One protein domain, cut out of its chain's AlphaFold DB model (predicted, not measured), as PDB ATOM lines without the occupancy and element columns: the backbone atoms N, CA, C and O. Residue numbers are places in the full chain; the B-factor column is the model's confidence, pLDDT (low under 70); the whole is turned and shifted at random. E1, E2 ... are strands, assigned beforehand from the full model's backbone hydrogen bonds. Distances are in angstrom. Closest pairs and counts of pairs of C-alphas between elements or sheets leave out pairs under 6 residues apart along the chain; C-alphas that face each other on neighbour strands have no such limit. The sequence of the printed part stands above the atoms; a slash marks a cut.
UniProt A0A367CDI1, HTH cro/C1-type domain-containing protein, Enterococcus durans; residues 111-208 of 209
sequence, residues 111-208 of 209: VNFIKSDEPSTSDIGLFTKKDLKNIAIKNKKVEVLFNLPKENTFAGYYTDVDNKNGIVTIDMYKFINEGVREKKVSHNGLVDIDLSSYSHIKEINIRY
ATOM      1  N   VAL A 111      10.720 -53.887  36.222       78.06
ATOM      2  CA  VAL A 111       9.478 -53.186  36.565       78.06
ATOM      3  C   VAL A 111       8.486 -53.362  35.448       78.06
ATOM      4  O   VAL A 111       8.723 -52.897  34.332       78.06
ATOM      5  N   ASN A 112       7.383 -54.023  35.768       80.94
ATOM      6  CA  ASN A 112       6.329 -54.308  34.817       80.94
ATOM      7  C   ASN A 112       5.075 -53.526  35.197       80.94
ATOM      8  O   ASN A 112       4.759 -53.333  36.370       80.94
ATOM      9  N   PHE A 113       4.339 -53.100  34.179       77.62
ATOM     10  CA  PHE A 113       3.041 -52.462  34.342       77.62
ATOM     11  C   PHE A 113       1.961 -53.465  33.960       77.62
ATOM     12  O   PHE A 113       1.886 -53.873  32.802       77.62
ATOM     13  N   ILE A 114       1.127 -53.852  34.921       79.31
ATOM     14  CA  ILE A 114       0.083 -54.864  34.740       79.31
ATOM     15  C   ILE A 114      -1.277 -54.170  34.747       79.31
ATOM     16  O   ILE A 114      -1.539 -53.322  35.593       79.31
ATOM     17  N   LYS A 115      -2.157 -54.513  33.806       73.81
ATOM     18  CA  LYS A 115      -3.533 -54.017  33.833       73.81
ATOM     19  C   LYS A 115      -4.341 -54.819  34.861       73.81
ATOM     20  O   LYS A 115      -4.273 -56.043  34.850       73.81
ATOM     21  N   SER A 116      -5.058 -54.146  35.754       69.50
ATOM     22  CA  SER A 116      -5.973 -54.767  36.710       69.50
ATOM     23  C   SER A 116      -7.359 -54.905  36.086       69.50
ATOM     24  O   SER A 116      -7.910 -53.930  35.568       69.50
ATOM     25  N   ASP A 117      -7.919 -56.111  36.166       63.06
ATOM     26  CA  ASP A 117      -9.287 -56.415  35.738       63.06
ATOM     27  C   ASP A 117     -10.316 -56.197  36.870       63.06
ATOM     28  O   ASP A 117     -11.513 -56.417  36.671       63.06
ATOM     29  N   GLU A 118      -9.885 -55.749  38.059       61.75
ATOM     30  CA  GLU A 118     -10.786 -55.518  39.192       61.75
ATOM     31  C   GLU A 118     -11.715 -54.302  38.971       61.75
ATOM     32  O   GLU A 118     -11.277 -53.228  38.533       61.75
ATOM     33  N   PRO A 119     -13.018 -54.425  39.289       50.38
ATOM     34  CA  PRO A 119     -13.962 -53.327  39.150       50.38
ATOM     35  C   PRO A 119     -13.676 -52.229  40.184       50.38
ATOM     36  O   PRO A 119     -13.645 -52.469  41.387       50.38
ATOM     37  N   SER A 120     -13.522 -50.989  39.714       52.91
ATOM     38  CA  SER A 120     -13.448 -49.807  40.583       52.91
ATOM     39  C   SER A 120     -14.758 -49.639  41.358       52.91
ATOM     40  O   SER A 120     -15.808 -49.473  40.730       52.91
ATOM     41  N   THR A 121     -14.700 -49.649  42.689       54.44
ATOM     42  CA  THR A 121     -15.832 -49.287  43.555       54.44
ATOM     43  C   THR A 121     -16.055 -47.767  43.526       54.44
ATOM     44  O   THR A 121     -15.178 -47.013  43.106       54.44
ATOM     45  N   SER A 122     -17.245 -47.294  43.916       52.34
ATOM     46  CA  SER A 122     -17.655 -45.880  43.776       52.34
ATOM     47  C   SER A 122     -16.722 -44.877  44.464       52.34
ATOM     48  O   SER A 122     -16.605 -43.743  44.002       52.34
ATOM     49  N   ASP A 123     -16.025 -45.312  45.515       51.00
ATOM     50  CA  ASP A 123     -15.232 -44.437  46.384       51.00
ATOM     51  C   ASP A 123     -13.713 -44.623  46.197       51.00
ATOM     52  O   ASP A 123     -12.922 -43.800  46.665       51.00
ATOM     53  N   ILE A 124     -13.301 -45.678  45.477       58.38
ATOM     54  CA  ILE A 124     -11.903 -46.023  45.189       58.38
ATOM     55  C   ILE A 124     -11.747 -46.194  43.674       58.38
ATOM     56  O   ILE A 124     -12.111 -47.209  43.077       58.38
ATOM     57  N   GLY A 125     -11.176 -45.180  43.027       62.78
ATOM     58  CA  GLY A 125     -10.796 -45.269  41.623       62.78
ATOM     59  C   GLY A 125      -9.433 -45.941  41.478       62.78
ATOM     60  O   GLY A 125      -8.488 -45.580  42.172       62.78
ATOM     61  N   LEU A 126      -9.281 -46.863  40.530       63.25
ATOM     62  CA  LEU A 126      -7.949 -47.276  40.078       63.25
ATOM     63  C   LEU A 126      -7.306 -46.128  39.277       63.25
ATOM     64  O   LEU A 126      -8.006 -45.378  38.580       63.25
ATOM     65  N   PHE A 127      -5.986 -45.960  39.380       69.06
ATOM     66  CA  PHE A 127      -5.287 -44.959  38.572       69.06
ATOM     67  C   PHE A 127      -5.230 -45.387  37.106       69.06
ATOM     68  O   PHE A 127      -5.159 -46.571  36.774       69.06
ATOM     69  N   THR A 128      -5.235 -44.394  36.225       68.00
ATOM     70  CA  THR A 128      -5.023 -44.583  34.789       68.00
ATOM     71  C   THR A 128      -3.621 -44.118  34.407       68.00
ATOM     72  O   THR A 128      -3.025 -43.292  35.096       68.00
ATOM     73  N   LYS A 129      -3.090 -44.570  33.262       68.06
ATOM     74  CA  LYS A 129      -1.764 -44.135  32.766       68.06
ATOM     75  C   LYS A 129      -1.614 -42.605  32.655       68.06
ATOM     76  O   LYS A 129      -0.503 -42.098  32.748       68.06
ATOM     77  N   LYS A 130      -2.718 -41.869  32.474       71.88
ATOM     78  CA  LYS A 130      -2.747 -40.395  32.396       71.88
ATOM     79  C   LYS A 130      -2.541 -39.706  33.750       71.88
ATOM     80  O   LYS A 130      -2.149 -38.544  33.780       71.88
ATOM     81  N   ASP A 131      -2.788 -40.429  34.841       71.25
ATOM     82  CA  ASP A 131      -2.631 -39.944  36.212       71.25
ATOM     83  C   ASP A 131      -1.162 -40.058  36.685       71.25
ATOM     84  O   ASP A 131      -0.824 -39.563  37.756       71.25
ATOM     85  N   LEU A 132      -0.269 -40.683  35.901       72.31
ATOM     86  CA  LEU A 132       1.152 -40.853  36.220       72.31
ATOM     87  C   LEU A 132       2.016 -39.801  35.516       72.31
ATOM     88  O   LEU A 132       2.032 -39.711  34.289       72.31
ATOM     89  N   LYS A 133       2.789 -39.044  36.297       76.25
ATOM     90  CA  LYS A 133       3.760 -38.064  35.795       76.25
ATOM     91  C   LYS A 133       5.163 -38.656  35.677       76.25
ATOM     92  O   LYS A 133       5.840 -38.404  34.685       76.25
ATOM     93  N   ASN A 134       5.618 -39.410  36.680       76.56
ATOM     94  CA  ASN A 134       6.930 -40.062  36.664       76.56
ATOM     95  C   ASN A 134       6.969 -41.249  37.637       76.56
ATOM     96  O   ASN A 134       6.295 -41.217  38.662       76.56
ATOM     97  N   ILE A 135       7.772 -42.268  37.329       75.25
ATOM     98  CA  ILE A 135       8.105 -43.373  38.231       75.25
ATOM     99  C   ILE A 135       9.619 -43.557  38.199       75.25
ATOM    100  O   ILE A 135      10.198 -43.796  37.139       75.25
ATOM    101  N   ALA A 136      10.259 -43.460  39.359       78.31
ATOM    102  CA  ALA A 136      11.694 -43.643  39.509       78.31
ATOM    103  C   ALA A 136      12.002 -44.689  40.578       78.31
ATOM    104  O   ALA A 136      11.281 -44.837  41.560       78.31
ATOM    105  N   ILE A 137      13.099 -45.420  40.383       75.31
ATOM    106  CA  ILE A 137      13.560 -46.428  41.338       75.31
ATOM    107  C   ILE A 137      14.986 -46.104  41.706       75.31
ATOM    108  O   ILE A 137      15.889 -46.139  40.866       75.31
ATOM    109  N   LYS A 138      15.183 -45.776  42.976       73.69
ATOM    110  CA  LYS A 138      16.479 -45.394  43.527       73.69
ATOM    111  C   LYS A 138      16.652 -46.063  44.870       73.69
ATOM    112  O   LYS A 138      15.763 -45.998  45.704       73.69
ATOM    113  N   ASN A 139      17.805 -46.689  45.094       68.06
ATOM    114  CA  ASN A 139      18.215 -47.172  46.416       68.06
ATOM    115  C   ASN A 139      17.124 -47.960  47.171       68.06
ATOM    116  O   ASN A 139      16.886 -47.709  48.347       68.06
ATOM    117  N   LYS A 140      16.464 -48.911  46.489       72.69
ATOM    118  CA  LYS A 140      15.358 -49.725  47.036       72.69
ATOM    119  C   LYS A 140      14.103 -48.926  47.427       72.69
ATOM    120  O   LYS A 140      13.314 -49.392  48.238       72.69
ATOM    121  N   LYS A 141      13.901 -47.751  46.839       76.06
ATOM    122  CA  LYS A 141      12.664 -46.976  46.925       76.06
ATOM    123  C   LYS A 141      12.037 -46.849  45.547       76.06
ATOM    124  O   LYS A 141      12.760 -46.679  44.560       76.06
ATOM    125  N   VAL A 142      10.714 -46.933  45.497       81.00
ATOM    126  CA  VAL A 142       9.917 -46.598  44.314       81.00
ATOM    127  C   VAL A 142       9.269 -45.248  44.580       81.00
ATOM    128  O   VAL A 142       8.459 -45.121  45.493       81.00
ATOM    129  N   GLU A 143       9.663 -44.251  43.800       79.25
ATOM    130  CA  GLU A 143       9.126 -42.893  43.828       79.25
ATOM    131  C   GLU A 143       8.098 -42.782  42.698       79.25
ATOM    132  O   GLU A 143       8.451 -42.906  41.521       79.25
ATOM    133  N   VAL A 144       6.828 -42.565  43.035       78.19
ATOM    134  CA  VAL A 144       5.752 -42.367  42.053       78.19
ATOM    135  C   VAL A 144       5.222 -40.949  42.167       78.19
ATOM    136  O   VAL A 144       4.715 -40.551  43.208       78.19
ATOM    137  N   LEU A 145       5.306 -40.192  41.077       77.88
ATOM    138  CA  LEU A 145       4.751 -38.851  40.975       77.88
ATOM    139  C   LEU A 145       3.447 -38.888  40.177       77.88
ATOM    140  O   LEU A 145       3.445 -39.234  38.993       77.88
ATOM    141  N   PHE A 146       2.355 -38.488  40.813       74.81
ATOM    142  CA  PHE A 146       1.021 -38.422  40.234       74.81
ATOM    143  C   PHE A 146       0.687 -37.030  39.694       74.81
ATOM    144  O   PHE A 146       1.126 -36.006  40.215       74.81
ATOM    145  N   ASN A 147      -0.146 -37.009  38.657       73.62
ATOM    146  CA  ASN A 147      -0.853 -35.831  38.180       73.62
ATOM    147  C   ASN A 147      -2.297 -35.891  38.702       73.62
ATOM    148  O   ASN A 147      -3.153 -36.541  38.104       73.62
ATOM    149  N   LEU A 148      -2.551 -35.279  39.862       70.50
ATOM    150  CA  LEU A 148      -3.853 -35.356  40.527       70.50
ATOM    151  C   LEU A 148      -4.817 -34.299  39.948       70.50
ATOM    152  O   LEU A 148      -4.465 -33.122  39.906       70.50
ATOM    153  N   PRO A 149      -6.029 -34.685  39.502       62.06
ATOM    154  CA  PRO A 149      -6.891 -33.814  38.699       62.06
ATOM    155  C   PRO A 149      -7.685 -32.754  39.487       62.06
ATOM    156  O   PRO A 149      -8.264 -31.874  38.852       62.06
ATOM    157  N   LYS A 150      -7.790 -32.840  40.825       63.69
ATOM    158  CA  LYS A 150      -8.609 -31.927  41.654       63.69
ATOM    159  C   LYS A 150      -8.007 -31.692  43.042       63.69
ATOM    160  O   LYS A 150      -7.430 -32.618  43.616       63.69
ATOM    161  N   GLU A 151      -8.253 -30.508  43.609       59.06
ATOM    162  CA  GLU A 151      -8.121 -30.260  45.052       59.06
ATOM    163  C   GLU A 151      -8.945 -31.326  45.803       59.06
ATOM    164  O   GLU A 151     -10.085 -31.606  45.432       59.06
ATOM    165  N   ASN A 152      -8.343 -31.980  46.802       59.41
ATOM    166  CA  ASN A 152      -8.906 -33.097  47.588       59.41
ATOM    167  C   ASN A 152      -8.908 -34.490  46.930       59.41
ATOM    168  O   ASN A 152      -9.543 -35.407  47.446       59.41
ATOM    169  N   THR A 153      -8.178 -34.700  45.830       66.12
ATOM    170  CA  THR A 153      -7.866 -36.070  45.378       66.12
ATOM    171  C   THR A 153      -6.590 -36.553  46.052       66.12
ATOM    172  O   THR A 153      -5.568 -35.874  45.989       66.12
ATOM    173  N   PHE A 154      -6.624 -37.739  46.649       70.94
ATOM    174  CA  PHE A 154      -5.457 -38.378  47.251       70.94
ATOM    175  C   PHE A 154      -5.058 -39.622  46.462       70.94
ATOM    176  O   PHE A 154      -5.907 -40.265  45.842       70.94
ATOM    177  N   ALA A 155      -3.769 -39.961  46.510       73.44
ATOM    178  CA  ALA A 155      -3.239 -41.231  46.031       73.44
ATOM    179  C   ALA A 155      -2.825 -42.093  47.228       73.44
ATOM    180  O   ALA A 155      -2.203 -41.602  48.172       73.44
ATOM    181  N   GLY A 156      -3.170 -43.372  47.173       73.25
ATOM    182  CA  GLY A 156      -2.723 -44.395  48.108       73.25
ATOM    183  C   GLY A 156      -2.162 -45.594  47.357       73.25
ATOM    184  O   GLY A 156      -2.286 -45.692  46.132       73.25
ATOM    185  N   TYR A 157      -1.525 -46.500  48.095       76.19
ATOM    186  CA  TYR A 157      -1.009 -47.740  47.534       76.19
ATOM    187  C   TYR A 157      -1.125 -48.914  48.514       76.19
ATOM    188  O   TYR A 157      -1.060 -48.721  49.727       76.19
ATOM    189  N   TYR A 158      -1.277 -50.123  47.979       75.56
ATOM    190  CA  TYR A 158      -1.119 -51.391  48.685       75.56
ATOM    191  C   TYR A 158       0.066 -52.152  48.096       75.56
ATOM    192  O   TYR A 158       0.345 -52.059  46.901       75.56
ATOM    193  N   THR A 159       0.781 -52.885  48.947       77.50
ATOM    194  CA  THR A 159       1.879 -53.761  48.532       77.50
ATOM    195  C   THR A 159       1.537 -55.198  48.874       77.50
ATOM    196  O   THR A 159       1.416 -55.524  50.054       77.50
ATOM    197  N   ASP A 160       1.438 -56.044  47.858       81.38
ATOM    198  CA  ASP A 160       1.418 -57.497  48.005       81.38
ATOM    199  C   ASP A 160       2.810 -58.055  47.684       81.38
ATOM    200  O   ASP A 160       3.465 -57.613  46.737       81.38
ATOM    201  N   VAL A 161       3.308 -58.975  48.509       80.88
ATOM    202  CA  VAL A 161       4.711 -59.408  48.462       80.88
ATOM    203  C   VAL A 161       4.809 -60.921  48.437       80.88
ATOM    204  O   VAL A 161       4.557 -61.605  49.430       80.88
ATOM    205  N   ASP A 162       5.307 -61.436  47.319       83.56
ATOM    206  CA  ASP A 162       5.721 -62.823  47.190       83.56
ATOM    207  C   ASP A 162       7.220 -62.943  47.495       83.56
ATOM    208  O   ASP A 162       8.086 -62.846  46.617       83.56
ATOM    209  N   ASN A 163       7.533 -63.185  48.769       78.31
ATOM    210  CA  ASN A 163       8.906 -63.378  49.242       78.31
ATOM    211  C   ASN A 163       9.594 -64.613  48.632       78.31
ATOM    212  O   ASN A 163      10.822 -64.645  48.572       78.31
ATOM    213  N   LYS A 164       8.843 -65.637  48.194       79.44
ATOM    214  CA  LYS A 164       9.438 -66.858  47.618       79.44
ATOM    215  C   LYS A 164       9.990 -66.578  46.225       79.44
ATOM    216  O   LYS A 164      11.081 -67.038  45.889       79.44
ATOM    217  N   ASN A 165       9.251 -65.801  45.439       80.69
ATOM    218  CA  ASN A 165       9.632 -65.462  44.071       80.69
ATOM    219  C   ASN A 165      10.379 -64.122  43.964       80.69
ATOM    220  O   ASN A 165      11.034 -63.871  42.951       80.69
ATOM    221  N   GLY A 166      10.369 -63.303  45.021       81.75
ATOM    222  CA  GLY A 166      10.982 -61.974  45.038       81.75
ATOM    223  C   GLY A 166      10.180 -60.960  44.222       81.75
ATOM    224  O   GLY A 166      10.774 -60.099  43.569       81.75
ATOM    225  N   ILE A 167       8.855 -61.097  44.211       82.75
ATOM    226  CA  ILE A 167       7.940 -60.248  43.443       82.75
ATOM    227  C   ILE A 167       7.229 -59.308  44.416       82.75
ATOM    228  O   ILE A 167       6.666 -59.753  45.415       82.75
ATOM    229  N   VAL A 168       7.255 -58.011  44.120       85.25
ATOM    230  CA  VAL A 168       6.489 -56.994  44.848       85.25
ATOM    231  C   VAL A 168       5.445 -56.420  43.908       85.25
ATOM    232  O   VAL A 168       5.792 -55.821  42.894       85.25
ATOM    233  N   THR A 169       4.174 -56.567  44.250       84.00
ATOM    234  CA  THR A 169       3.058 -55.987  43.504       84.00
ATOM    235  C   THR A 169       2.555 -54.749  44.231       84.00
ATOM    236  O   THR A 169       2.255 -54.793  45.419       84.00
ATOM    237  N   ILE A 170       2.493 -53.633  43.517       82.19
ATOM    238  CA  ILE A 170       2.072 -52.324  43.995       82.19
ATOM    239  C   ILE A 170       0.755 -51.981  43.303       82.19
ATOM    240  O   ILE A 170       0.718 -51.719  42.096       82.19
ATOM    241  N   ASP A 171      -0.313 -51.948  44.089       78.69
ATOM    242  CA  ASP A 171      -1.633 -51.485  43.676       78.69
ATOM    243  C   ASP A 171      -1.798 -50.044  44.082       78.69
ATOM    244  O   ASP A 171      -1.778 -49.745  45.271       78.69
ATOM    245  N   MET A 172      -1.976 -49.141  43.124       76.12
ATOM    246  CA  MET A 172      -2.230 -47.741  43.457       76.12
ATOM    247  C   MET A 172      -3.701 -47.401  43.242       76.12
ATOM    248  O   MET A 172      -4.375 -47.945  42.364       76.12
ATOM    249  N   TYR A 173      -4.213 -46.486  44.052       72.94
ATOM    250  CA  TYR A 173      -5.614 -46.091  44.021       72.94
ATOM    251  C   TYR A 173      -5.770 -44.603  44.324       72.94
ATOM    252  O   TYR A 173      -4.928 -43.990  44.979       72.94
ATOM    253  N   LYS A 174      -6.860 -44.019  43.824       73.44
ATOM    254  CA  LYS A 174      -7.265 -42.634  44.067       73.44
ATOM    255  C   LYS A 174      -8.575 -42.581  44.838       73.44
ATOM    256  O   LYS A 174      -9.495 -43.343  44.546       73.44
ATOM    257  N   PHE A 175      -8.670 -41.654  45.782       71.25
ATOM    258  CA  PHE A 175      -9.869 -41.457  46.597       71.25
ATOM    259  C   PHE A 175     -10.130 -39.970  46.862       71.25
ATOM    260  O   PHE A 175      -9.212 -39.148  46.830       71.25
ATOM    261  N   ILE A 176     -11.407 -39.635  47.068       63.09
ATOM    262  CA  ILE A 176     -11.911 -38.251  47.158       63.09
ATOM    263  C   ILE A 176     -12.186 -37.838  48.623       63.09
ATOM    264  O   ILE A 176     -12.287 -36.652  48.907       63.09
ATOM    265  N   ASN A 177     -12.244 -38.787  49.573       59.41
ATOM    266  CA  ASN A 177     -12.500 -38.525  50.999       59.41
ATOM    267  C   ASN A 177     -11.591 -39.352  51.928       59.41
ATOM    268  O   ASN A 177     -11.340 -40.525  51.666       59.41
ATOM    269  N   GLU A 178     -11.158 -38.762  53.050       53.66
ATOM    270  CA  GLU A 178     -10.158 -39.271  54.020       53.66
ATOM    271  C   GLU A 178     -10.467 -40.613  54.736       53.66
ATOM    272  O   GLU A 178      -9.758 -40.991  55.671       53.66
ATOM    273  N   GLY A 179     -11.513 -41.337  54.337       52.69
ATOM    274  CA  GLY A 179     -12.087 -42.461  55.083       52.69
ATOM    275  C   GLY A 179     -11.445 -43.839  54.886       52.69
ATOM    276  O   GLY A 179     -11.952 -44.803  55.455       52.69
ATOM    277  N   VAL A 180     -10.366 -43.983  54.110       52.88
ATOM    278  CA  VAL A 180      -9.766 -45.302  53.822       52.88
ATOM    279  C   VAL A 180      -8.486 -45.515  54.637       52.88
ATOM    280  O   VAL A 180      -7.617 -44.646  54.715       52.88
ATOM    281  N   ARG A 181      -8.408 -46.674  55.304       51.03
ATOM    282  CA  ARG A 181      -7.311 -47.068  56.195       51.03
ATOM    283  C   ARG A 181      -6.053 -47.449  55.392       51.03
ATOM    284  O   ARG A 181      -6.098 -48.364  54.576       51.03
ATOM    285  N   GLU A 182      -4.956 -46.780  55.764       52.78
ATOM    286  CA  GLU A 182      -3.519 -47.065  55.549       52.78
ATOM    287  C   GLU A 182      -2.734 -46.322  54.437       52.78
ATOM    288  O   GLU A 182      -3.235 -46.013  53.365       52.78
ATOM    289  N   LYS A 183      -1.490 -45.958  54.824       50.12
ATOM    290  CA  LYS A 183      -0.468 -45.050  54.241       50.12
ATOM    291  C   LYS A 183      -0.961 -43.932  53.299       50.12
ATOM    292  O   LYS A 183      -0.868 -44.010  52.079       50.12
ATOM    293  N   LYS A 184      -1.368 -42.818  53.924       52.53
ATOM    294  CA  LYS A 184      -1.668 -41.519  53.295       52.53
ATOM    295  C   LYS A 184      -0.403 -40.846  52.743       52.53
ATOM    296  O   LYS A 184       0.617 -40.806  53.429       52.53
ATOM    297  N   VAL A 185      -0.509 -40.213  51.575       54.62
ATOM    298  CA  VAL A 185       0.519 -39.318  51.027       54.62
ATOM    299  C   VAL A 185      -0.116 -37.981  50.627       54.62
ATOM    300  O   VAL A 185      -1.148 -37.938  49.960       54.62
ATOM    301  N   SER A 186       0.485 -36.883  51.096       49.78
ATOM    302  CA  SER A 186      -0.052 -35.515  51.054       49.78
ATOM    303  C   SER A 186       0.309 -34.750  49.771       49.78
ATOM    304  O   SER A 186       1.439 -34.851  49.301       49.78
ATOM    305  N   HIS A 187      -0.674 -33.986  49.270       50.22
ATOM    306  CA  HIS A 187      -0.733 -32.783  48.402       50.22
ATOM    307  C   HIS A 187       0.266 -32.530  47.244       50.22
ATOM    308  O   HIS A 187      -0.075 -31.802  46.319       50.22
ATOM    309  N   ASN A 188       1.450 -33.141  47.215       54.38
ATOM    310  CA  ASN A 188       2.450 -32.959  46.153       54.38
ATOM    311  C   ASN A 188       2.414 -34.080  45.097       54.38
ATOM    312  O   ASN A 188       3.173 -34.048  44.130       54.38
ATOM    313  N   GLY A 189       1.562 -35.094  45.302       61.12
ATOM    314  CA  GLY A 189       1.420 -36.244  44.408       61.12
ATOM    315  C   GLY A 189       2.608 -37.212  44.411       61.12
ATOM    316  O   GLY A 189       2.643 -38.081  43.551       61.12
ATOM    317  N   LEU A 190       3.579 -37.080  45.323       70.44
ATOM    318  CA  LEU A 190       4.763 -37.947  45.394       70.44
ATOM    319  C   LEU A 190       4.582 -39.057  46.430       70.44
ATOM    320  O   LEU A 190       4.646 -38.776  47.623       70.44
ATOM    321  N   VAL A 191       4.418 -40.300  45.981       74.12
ATOM    322  CA  VAL A 191       4.358 -41.501  46.821       74.12
ATOM    323  C   VAL A 191       5.728 -42.173  46.866       74.12
ATOM    324  O   VAL A 191       6.216 -42.652  45.844       74.12
ATOM    325  N   ASP A 192       6.303 -42.252  48.066       73.62
ATOM    326  CA  ASP A 192       7.570 -42.937  48.325       73.62
ATOM    327  C   ASP A 192       7.313 -44.304  48.963       73.62
ATOM    328  O   ASP A 192       6.911 -44.416  50.125       73.62
ATOM    329  N   ILE A 193       7.576 -45.360  48.202       77.25
ATOM    330  CA  ILE A 193       7.414 -46.740  48.651       77.25
ATOM    331  C   ILE A 193       8.793 -47.270  49.024       77.25
ATOM    332  O   ILE A 193       9.623 -47.560  48.159       77.25
ATOM    333  N   ASP A 194       9.046 -47.371  50.326       77.94
ATOM    334  CA  ASP A 194      10.269 -47.977  50.842       77.94
ATOM    335  C   ASP A 194      10.195 -49.501  50.724       77.94
ATOM    336  O   ASP A 194       9.331 -50.141  51.323       77.94
ATOM    337  N   LEU A 195      11.109 -50.070  49.940       75.19
ATOM    338  CA  LEU A 195      11.247 -51.507  49.745       75.19
ATOM    339  C   LEU A 195      12.492 -52.071  50.454       75.19
ATOM    340  O   LEU A 195      12.892 -53.211  50.210       75.19
ATOM    341  N   SER A 196      13.134 -51.289  51.330       70.88
ATOM    342  CA  SER A 196      14.348 -51.688  52.054       70.88
ATOM    343  C   SER A 196      14.149 -52.879  52.991       70.88
ATOM    344  O   SER A 196      15.096 -53.640  53.203       70.88
ATOM    345  N   SER A 197      12.926 -53.084  53.488       69.62
ATOM    346  CA  SER A 197      12.541 -54.220  54.330       69.62
ATOM    347  C   SER A 197      12.502 -55.561  53.590       69.62
ATOM    348  O   SER A 197      12.384 -56.596  54.241       69.62
ATOM    349  N   TYR A 198      12.611 -55.574  52.255       71.44
ATOM    350  CA  TYR A 198      12.520 -56.794  51.452       71.44
ATOM    351  C   TYR A 198      13.895 -57.225  50.928       71.44
ATOM    352  O   TYR A 198      14.563 -56.534  50.150       71.44
ATOM    353  N   SER A 199      14.336 -58.406  51.357       60.75
ATOM    354  CA  SER A 199      15.574 -59.029  50.899       60.75
ATOM    355  C   SER A 199      15.319 -59.764  49.580       60.75
ATOM    356  O   SER A 199      14.672 -60.805  49.584       60.75
ATOM    357  N   HIS A 200      15.866 -59.251  48.471       70.56
ATOM    358  CA  HIS A 200      15.899 -59.888  47.135       70.56
ATOM    359  C   HIS A 200      14.676 -59.684  46.226       70.56
ATOM    360  O   HIS A 200      14.106 -60.633  45.692       70.56
ATOM    361  N   ILE A 201      14.336 -58.422  45.964       74.25
ATOM    362  CA  ILE A 201      13.343 -58.060  44.946       74.25
ATOM    363  C   ILE A 201      13.929 -58.292  43.551       74.25
ATOM    364  O   ILE A 201      14.947 -57.697  43.192       74.25
ATOM    365  N   LYS A 202      13.276 -59.153  42.775       78.69
ATOM    366  CA  LYS A 202      13.583 -59.434  41.367       78.69
ATOM    367  C   LYS A 202      12.646 -58.680  40.433       78.69
ATOM    368  O   LYS A 202      13.092 -58.216  39.389       78.69
ATOM    369  N   GLU A 203      11.384 -58.537  40.824       83.25
ATOM    370  CA  GLU A 203      10.334 -57.952  39.995       83.25
ATOM    371  C   GLU A 203       9.442 -57.020  40.819       83.25
ATOM    372  O   GLU A 203       9.082 -57.329  41.956       83.25
ATOM    373  N   ILE A 204       9.100 -55.871  40.239       83.31
ATOM    374  CA  ILE A 204       8.164 -54.896  40.791       83.31
ATOM    375  C   ILE A 204       7.021 -54.736  39.792       83.31
ATOM    376  O   ILE A 204       7.206 -54.211  38.695       83.31
ATOM    377  N   ASN A 205       5.835 -55.173  40.185       83.31
ATOM    378  CA  ASN A 205       4.630 -55.099  39.379       83.31
ATOM    379  C   ASN A 205       3.797 -53.906  39.806       83.31
ATOM    380  O   ASN A 205       3.403 -53.799  40.956       83.31
ATOM    381  N   ILE A 206       3.517 -53.005  38.878       80.38
ATOM    382  CA  ILE A 206       2.690 -51.828  39.110       80.38
ATOM    383  C   ILE A 206       1.344 -52.054  38.420       80.38
ATOM    384  O   ILE A 206       1.279 -52.069  37.187       80.38
ATOM    385  N   ARG A 207       0.275 -52.250  39.201       78.94
ATOM    386  CA  ARG A 207      -1.066 -52.558  38.677       78.94
ATOM    387  C   ARG A 207      -1.887 -51.299  38.416       78.94
ATOM    388  O   ARG A 207      -2.078 -50.529  39.341       78.94
ATOM    389  N   TYR A 208      -2.398 -51.106  37.196       74.69
ATOM    390  CA  TYR A 208      -3.176 -49.928  36.757       74.69
ATOM    391  C   TYR A 208      -4.473 -50.318  36.029       74.69
ATOM    392  O   TYR A 208      -4.590 -51.455  35.592       74.69
TER     393      TYR A 208
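Overview. This is residues 111 to 208 of the 209 residues of the protein "HTH cro/C1-type domain-containing protein" of Enterococcus durans (UniProt A0A367CDI1). A strongly twisted sheet of E1, E2, E5, E6 and E8 stands partly face to face with a smaller sheet of E3, E4 and E7, as a small two-layer sandwich whose sheets come nearest at E5 and E7. The long link 176 to 189 swings out past that side. The printed part has 98 residues, no named helix and eight strands, E1 to E8 in order; the larger sheet is branched and mixed, the smaller runs E3, E4, E7, antiparallel. It is all strand and compact, with a radius of gyration of the C-alphas of 13.3 A and spans of 38 by 27 by 25 A.

Along the chain. In the larger sheet, E6 is residues 167 to 175, 26.1 A long, and E5 residues 154 to 162, 26.9 A. E8 is residues 203 to 208, 16.0 A, ending at C-alpha 208 (-3.176, -49.928, 36.757). E1 is residues 111 to 115, beginning at C-alpha 111 (9.478, -53.186, 36.565), and E2 residues 124 to 126. In the smaller sheet, E3 is residues 132 to 138, 17.6 A, E4 residues 141 to 146, 15.9 A, and E7 residues 190 to 194.

Arrangement. E5 and E6 form an antiparallel hairpin, with N 158 and O 171 at 2.8 A. On the other side of E6 lie E8, parallel, N 170 to O 205 2.7 A, and E2, antiparallel, N 174 to O 125 2.8 A. E1 is parallel to E8, N 206 to O 112 2.8 A. E3 and E4 form a hairpin, N 143 to O 136 2.8 A; E7 is antiparallel to E4, N 191 to O 144 2.8 A. Between the sheets, the closest C-alphas of E5 and E7 are those of Ala 155 and Val 191, 7.6 A. E1 and E3 are apart.

Size, cuts and confidence. The farthest C-alphas, of Glu 151 and Lys 164, are 40.7 A apart. The printed part has no cut; the link E6 to E7 is long. Mean pLDDT of the printed part is 70.1; residues under 70 include 116 to 129, 149 to 153 and 176 to 189.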